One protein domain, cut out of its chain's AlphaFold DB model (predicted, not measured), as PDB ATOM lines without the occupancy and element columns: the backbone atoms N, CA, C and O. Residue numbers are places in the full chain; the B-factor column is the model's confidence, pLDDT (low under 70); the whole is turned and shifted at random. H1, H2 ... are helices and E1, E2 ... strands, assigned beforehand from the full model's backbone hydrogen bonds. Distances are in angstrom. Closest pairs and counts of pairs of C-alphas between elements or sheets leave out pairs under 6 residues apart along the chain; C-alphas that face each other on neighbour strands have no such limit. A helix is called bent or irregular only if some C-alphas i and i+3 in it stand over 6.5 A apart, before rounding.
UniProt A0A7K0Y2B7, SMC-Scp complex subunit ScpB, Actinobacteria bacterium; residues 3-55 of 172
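This is residues 3 to 55 of the 172 residues of the protein "SMC-Scp complex subunit ScpB" of Actinobacteria bacterium (UniProt A0A7K0Y2B7). A small two-stranded hairpin, E1 and E2, has the long helix H1 packed alongside it, chiefly on E1, while the short helix H2 follows E2 as an arm at one end of the elongated model. At the other end residues 3 to 10, of which 8 to 10 belong to H1, stick out. The printed part has 53 residues, with two named helices and two named strands in the order H1, E1, E2, H2; the sheet, E1 - E2, is antiparallel and the class is mixed, helices and strands. The whole is loose, with a radius of gyration of the C-alphas of 13.6 A and spans of 42 by 23 by 16 A.

E1 is residues 29 to 34, 14.7 A from first to last C-alpha, and E2 is residues 37 to 42, 16.2 A. H1, residues 8 to 24, begins with C-alpha 8 at (95.627, 11.510, 35.050) and is 24.5 A long. H2, residues 44 to 53, is 14.7 A long and ends with C-alpha 53 at (72.506, -6.998, 13.643). H2 is irregular: C-alphas 45 and 48 are 7.5 A apart.

E1 and E2 form an antiparallel hairpin, with 149 degrees between their directions. N 30 and O 41 are within hydrogen-bond range at 2.8 A, as are N 39 and O 32 at 2.9 A. H1 and E1 have 9 pairs of C-alphas within 8 A, the closest those of Ala 19 and Met 31, 4.9 A. H1 and E2 have 1 such pair, Cys 15 and Trp 38, 7.3 A. H1 and H2 are apart; E1 and H2 are only just apart, with closest C-alphas at 8.2 A. Every O i to N i+4 pair of H1 is within hydrogen-bond range, but 3 of 6 in H2.

The C-alphas of Pro 7 and Leu 55, the two farthest apart, are 42.4 A apart. The printed part has no cut, and the links H1 to E1, E1 to E2 and E2 to H2 are tight. The mean pLDDT of the printed part is 91.2; residue 55 is under 70.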
ATOM      1  N   LEU A   3      99.031  12.001  26.075       93.94
ATOM      2  CA  LEU A   3      98.632  12.608  24.793       93.94
ATOM      3  C   LEU A   3      98.012  14.007  24.941       93.94
ATOM      4  O   LEU A   3      98.157  14.839  24.059       93.94
ATOM      5  N   LEU A   4      97.285  14.234  26.035       93.75
ATOM      6  CA  LEU A   4      96.593  15.495  26.309       93.75
ATOM      7  C   LEU A   4      97.434  16.437  27.182       93.75
ATOM      8  O   LEU A   4      96.951  17.502  27.535       93.75
ATOM      9  N   GLU A   5      98.641  16.019  27.578       95.19
ATOM     10  CA  GLU A   5      99.558  16.766  28.448       95.19
ATOM     11  C   GLU A   5      98.925  17.275  29.762       95.19
ATOM     12  O   GLU A   5      99.297  18.316  30.295       95.19
ATOM     13  N   ILE A   6      97.986  16.507  30.330       96.69
ATOM     14  CA  ILE A   6      97.295  16.830  31.593       96.69
ATOM     15  C   ILE A   6      97.404  15.698  32.628       96.69
ATOM     16  O   ILE A   6      97.604  14.533  32.251       96.69
ATOM     17  N   PRO A   7      97.232  16.000  33.936       96.44
ATOM     18  CA  PRO A   7      97.250  14.994  34.994       96.44
ATOM     19  C   PRO A   7      96.215  13.885  34.780       96.44
ATOM     20  O   PRO A   7      95.097  14.131  34.327       96.44
ATOM     21  N   SER A   8      96.554  12.649  35.170       93.06
ATOM     22  CA  SER A   8      95.627  11.510  35.050       93.06
ATOM     23  C   SER A   8      94.343  11.709  35.855       93.06
ATOM     24  O   SER A   8      93.282  11.300  35.402       93.06
ATOM     25  N   ALA A   9      94.427  12.377  37.010       94.25
ATOM     26  CA  ALA A   9      93.258  12.725  37.814       94.25
ATOM     27  C   ALA A   9      92.281  13.627  37.043       94.25
ATOM     28  O   ALA A   9      91.081  13.398  37.080       94.25
ATOM     29  N   THR A  10      92.791  14.596  36.276       95.50
ATOM     30  CA  THR A  10      91.958  15.471  35.439       95.50
ATOM     31  C   THR A  10      91.265  14.686  34.329       95.50
ATOM     32  O   THR A  10      90.086  14.900  34.078       95.50
ATOM     33  N   VAL A  11      91.972  13.748  33.689       94.81
ATOM     34  CA  VAL A  11      91.372  12.866  32.674       94.81
ATOM     35  C   VAL A  11      90.241  12.042  33.278       94.81
ATOM     36  O   VAL A  11      89.175  11.960  32.685       94.81
ATOM     37  N   GLU A  12      90.458  11.465  34.458       94.31
ATOM     38  CA  GLU A  12      89.440  10.689  35.171       94.31
ATOM     39  C   GLU A  12      88.190  11.518  35.479       94.31
ATOM     40  O   GLU A  12      87.082  11.060  35.205       94.31
ATOM     41  N   THR A  13      88.357  12.750  35.971       95.50
ATOM     42  CA  THR A  13      87.239  13.670  36.224       95.50
ATOM     43  C   THR A  13      86.469  13.986  34.945       95.50
ATOM     44  O   THR A  13      85.260  13.780  34.899       95.50
ATOM     45  N   VAL A  14      87.163  14.402  33.881       95.75
ATOM     46  CA  VAL A  14      86.526  14.739  32.595       95.75
ATOM     47  C   VAL A  14      85.800  13.529  32.006       95.75
ATOM     48  O   VAL A  14      84.702  13.651  31.464       95.75
ATOM     49  N   CYS A  15      86.393  12.340  32.116       95.69
ATOM     50  CA  CYS A  15      85.767  11.117  31.646       95.69
ATOM     51  C   CYS A  15      84.497  10.765  32.434       95.69
ATOM     52  O   CYS A  15      83.510  10.348  31.827       95.69
ATOM     53  N   ALA A  16      84.499  10.959  33.754       95.25
ATOM     54  CA  ALA A  16      83.317  10.753  34.583       95.25
ATOM     55  C   ALA A  16      82.191  11.746  34.241       95.25
ATOM     56  O   ALA A  16      81.049  11.326  34.064       95.25
ATOM     57  N   GLU A  17      82.517  13.028  34.055       96.69
ATOM     58  CA  GLU A  17      81.551  14.063  33.650       96.69
ATOM     59  C   GLU A  17      80.922  13.762  32.278       96.69
ATOM     60  O   GLU A  17      79.709  13.886  32.090       96.69
ATOM     61  N   LEU A  18      81.729  13.309  31.312       96.06
ATOM     62  CA  LEU A  18      81.241  12.867  30.000       96.06
ATOM     63  C   LEU A  18      80.297  11.669  30.117       96.06
ATOM     64  O   LEU A  18      79.257  11.640  29.456       96.06
ATOM     65  N   ALA A  19      80.641  10.686  30.952       95.56
ATOM     66  CA  ALA A  19      79.802   9.516  31.173       95.56
ATOM     67  C   ALA A  19      78.423   9.904  31.732       95.56
ATOM     68  O   ALA A  19      77.406   9.451  31.205       95.56
ATOM     69  N   GLU A  20      78.381  10.787  32.733       95.94
ATOM     70  CA  GLU A  20      77.136  11.295  33.324       95.94
ATOM     71  C   GLU A  20      76.312  12.119  32.326       95.94
ATOM     72  O   GLU A  20      75.094  11.943  32.220       95.94
ATOM     73  N   THR A  21      76.978  12.963  31.536       96.62
ATOM     74  CA  THR A  21      76.333  13.752  30.478       96.62
ATOM     75  C   THR A  21      75.636  12.841  29.470       96.62
ATOM     76  O   THR A  21      74.462  13.045  29.151       96.62
ATOM     77  N   TYR A  22      76.330  11.803  28.988       95.75
ATOM     78  CA  TYR A  22      75.748  10.884  28.014       95.75
ATOM     79  C   TYR A  22      74.629  10.020  28.600       95.75
ATOM     80  O   TYR A  22      73.636   9.769  27.913       95.75
ATOM     81  N   ALA A  23      74.761   9.605  29.863       93.25
ATOM     82  CA  ALA A  23      73.717   8.865  30.564       93.25
ATOM     83  C   ALA A  23      72.442   9.711  30.721       93.25
ATOM     84  O   ALA A  23      71.351   9.253  30.388       93.25
ATOM     85  N   THR A  24      72.581  10.972  31.140       94.88
ATOM     86  CA  THR A  24      71.451  11.897  31.342       94.88
ATOM     87  C   THR A  24      70.727  12.224  30.035       94.88
ATOM     88  O   THR A  24      69.507  12.364  30.013       94.88
ATOM     89  N   ALA A  25      71.465  12.318  28.928       95.56
ATOM     90  CA  ALA A  25      70.895  12.568  27.607       95.56
ATOM     91  C   ALA A  25      70.189  11.343  26.983       95.56
ATOM     92  O   ALA A  25      69.543  11.487  25.945       95.56
ATOM     93  N   GLY A  26      70.295  10.150  27.586       93.06
ATOM     94  CA  GLY A  26      69.619   8.940  27.105       93.06
ATOM     95  C   GLY A  26      70.166   8.410  25.776       93.06
ATOM     96  O   GLY A  26      69.403   7.940  24.930       93.06
ATOM     97  N   HIS A  27      71.479   8.510  25.548       94.38
ATOM     98  CA  HIS A  27      72.090   7.973  24.330       94.38
ATOM     99  C   HIS A  27      72.028   6.437  24.279       94.38
ATOM    100  O   HIS A  27      72.177   5.749  25.282       94.38
ATOM    101  N   GLY A  28      71.929   5.875  23.067       93.88
ATOM    102  CA  GLY A  28      72.037   4.424  22.830       93.88
ATOM    103  C   GLY A  28      73.442   3.838  23.066       93.88
ATOM    104  O   GLY A  28      73.680   2.659  22.805       93.88
ATOM    105  N   PHE A  29      74.386   4.647  23.544       94.75
ATOM    106  CA  PHE A  29      75.722   4.253  23.971       94.75
ATOM    107  C   PHE A  29      76.046   4.925  25.306       94.75
ATOM    108  O   PHE A  29      75.496   5.971  25.639       94.75
ATOM    109  N   GLN A  30      76.983   4.345  26.042       94.62
ATOM    110  CA  GLN A  30      77.485   4.881  27.299       94.62
ATOM    111  C   GLN A  30      79.011   4.847  27.318       94.62
ATOM    112  O   GLN A  30      79.642   4.033  26.637       94.62
ATOM    113  N   MET A  31      79.603   5.710  28.135       94.62
ATOM    114  CA  MET A  31      81.021   5.636  28.463       94.62
ATOM    115  C   MET A  31      81.181   4.893  29.790       94.62
ATOM    116  O   MET A  31      80.598   5.284  30.795       94.62
ATOM    117  N   ALA A  32      81.928   3.793  29.786       90.06
ATOM    118  CA  ALA A  32      82.091   2.912  30.939       90.06
ATOM    119  C   ALA A  32      83.563   2.797  31.338       90.06
ATOM    120  O   ALA A  32      84.446   2.754  30.475       90.06
ATOM    121  N   LYS A  33      83.810   2.709  32.648       89.06
ATOM    122  CA  LYS A  33      85.133   2.455  33.217       89.06
ATOM    123  C   LYS A  33      85.316   0.957  33.450       89.06
ATOM    124  O   LYS A  33      84.618   0.375  34.269       89.06
ATOM    125  N   ILE A  34      86.208   0.327  32.689       86.75
ATOM    126  CA  ILE A  34      86.367  -1.131  32.602       86.75
ATOM    127  C   ILE A  34      87.857  -1.470  32.579       86.75
ATOM    128  O   ILE A  34      88.620  -0.826  31.860       86.75
ATOM    129  N   ALA A  35      88.269  -2.468  33.368       83.19
ATOM    130  CA  ALA A  35      89.655  -2.940  33.476       83.19
ATOM    131  C   ALA A  35      90.714  -1.816  33.635       83.19
ATOM    132  O   ALA A  35      91.808  -1.894  33.078       83.19
ATOM    133  N   GLY A  36      90.382  -0.746  34.370       81.06
ATOM    134  CA  GLY A  36      91.284   0.390  34.609       81.06
ATOM    135  C   GLY A  36      91.332   1.453  33.502       81.06
ATOM    136  O   GLY A  36      92.141   2.374  33.591       81.06
ATOM    137  N   GLY A  37      90.473   1.369  32.484       87.62
ATOM    138  CA  GLY A  37      90.368   2.363  31.411       87.62
ATOM    139  C   GLY A  37      88.930   2.791  31.129       87.62
ATOM    140  O   GLY A  37      87.980   2.192  31.621       87.62
ATOM    141  N   TRP A  38      88.764   3.829  30.311       92.12
ATOM    142  CA  TRP A  38      87.458   4.292  29.840       92.12
ATOM    143  C   TRP A  38      87.212   3.856  28.399       92.12
ATOM    144  O   TRP A  38      88.111   3.943  27.560       92.12
ATOM    145  N   ARG A  39      85.986   3.424  28.091       90.31
ATOM    146  CA  ARG A  39      85.586   3.058  26.726       90.31
ATOM    147  C   ARG A  39      84.132   3.401  26.442       90.31
ATOM    148  O   ARG A  39      83.291   3.345  27.335       90.31
ATOM    149  N   PHE A  40      83.832   3.670  25.178       93.81
ATOM    150  CA  PHE A  40      82.455   3.675  24.699       93.81
ATOM    151  C   PHE A  40      81.963   2.247  24.485       93.81
ATOM    152  O   PHE A  40      82.683   1.400  23.952       93.81
ATOM    153  N   GLN A  41      80.723   1.990  24.886       91.12
ATOM    154  CA  GLN A  41      80.017   0.747  24.606       91.12
ATOM    155  C   GLN A  41      78.538   1.028  24.363       91.12
ATOM    156  O   GLN A  41      78.016   2.061  24.776       91.12
ATOM    157  N   THR A  42      77.855   0.112  23.688       91.50
ATOM    158  CA  THR A  42      76.411   0.213  23.488       91.50
ATOM    159  C   THR A  42      75.681   0.189  24.837       91.50
ATOM    160  O   THR A  42      76.063  -0.566  25.731       91.50
ATOM    161  N   HIS A  43      74.637   1.007  24.978       93.12
ATOM    162  CA  HIS A  43      73.764   0.981  26.145       93.12
ATOM    163  C   HIS A  43      73.002  -0.361  26.207       93.12
ATOM    164  O   HIS A  43      72.542  -0.824  25.155       93.12
ATOM    165  N   PRO A  44      72.841  -0.992  27.389       89.50
ATOM    166  CA  PRO A  44      72.156  -2.281  27.537       89.50
ATOM    167  C   PRO A  44      70.764  -2.340  26.899       89.50
ATOM    168  O   PRO A  44      70.413  -3.349  26.294       89.50
ATOM    169  N   ASP A  45      70.011  -1.239  26.936       92.81
ATOM    170  CA  ASP A  45      68.678  -1.139  26.319       92.81
ATOM    171  C   ASP A  45      68.683  -1.411  24.808       92.81
ATOM    172  O   ASP A  45      67.661  -1.776  24.227       92.81
ATOM    173  N   MET A  46      69.831  -1.245  24.145       93.25
ATOM    174  CA  MET A  46      69.964  -1.494  22.712       93.25
ATOM    175  C   MET A  46      70.311  -2.954  22.383       93.25
ATOM    176  O   MET A  46      70.398  -3.295  21.199       93.25
ATOM    177  N   ALA A  47      70.505  -3.824  23.383       89.38
ATOM    178  CA  ALA A  47      70.875  -5.228  23.180       89.38
ATOM    179  C   ALA A  47      69.976  -5.964  22.162       89.38
ATOM    180  O   ALA A  47      70.537  -6.561  21.240       89.38
ATOM    181  N   PRO A  48      68.627  -5.841  22.192       89.12
ATOM    182  CA  PRO A  48      67.764  -6.533  21.228       89.12
ATOM    183  C   PRO A  48      68.020  -6.129  19.769       89.12
ATOM    184  O   PRO A  48      67.834  -6.922  18.846       89.12
ATOM    185  N   TYR A  49      68.439  -4.884  19.537       89.56
ATOM    186  CA  TYR A  49      68.729  -4.374  18.196       89.56
ATOM    187  C   TYR A  49      70.118  -4.800  17.726       89.56
ATOM    188  O   TYR A  49      70.283  -5.197  16.573       89.56
ATOM    189  N   VAL A  50      71.104  -4.760  18.626       85.94
ATOM    190  CA  VAL A  50      72.473  -5.195  18.331       85.94
ATOM    191  C   VAL A  50      72.521  -6.693  18.041       85.94
ATOM    192  O   VAL A  50      73.155  -7.095  17.070       85.94
ATOM    193  N   GLU A  51      71.811  -7.523  18.806       83.44
ATOM    194  CA  GLU A  51      71.754  -8.972  18.567       83.44
ATOM    195  C   GLU A  51      71.198  -9.315  17.183       83.44
ATOM    196  O   GLU A  51      71.762 -10.151  16.479       83.44
ATOM    197  N   ARG A  52      70.145  -8.614  16.745       81.31
ATOM    198  CA  ARG A  52      69.581  -8.768  15.394       81.31
ATOM    199  C   ARG A  52      70.541  -8.337  14.287       81.31
ATOM    200  O   ARG A  52      70.371  -8.760  13.149       81.31
ATOM    201  N   PHE A  53      71.507  -7.476  14.595       79.75
ATOM    202  CA  PHE A  53      72.506  -6.998  13.643       79.75
ATOM    203  C   PHE A  53      73.739  -7.916  13.580       79.75
ATOM    204  O   PHE A  53      74.312  -8.101  12.508       79.75
ATOM    205  N   ILE A  54      74.128  -8.546  14.694       74.56
ATOM    206  CA  ILE A  54      75.268  -9.481  14.779       74.56
ATOM    207  C   ILE A  54      74.832 -10.896  14.339       74.56
ATOM    208  O   ILE A  54      75.043 -11.887  15.036       74.56
ATOM    209  N   LEU A  55      74.202 -11.006  13.169       59.75
ATOM    210  CA  LEU A  55      73.856 -12.304  12.574       59.75
ATOM    211  C   LEU A  55      75.026 -12.916  11.779       59.75
ATOM    212  O   LEU A  55      75.063 -14.130  11.606       59.75
TER     213      LEU A  55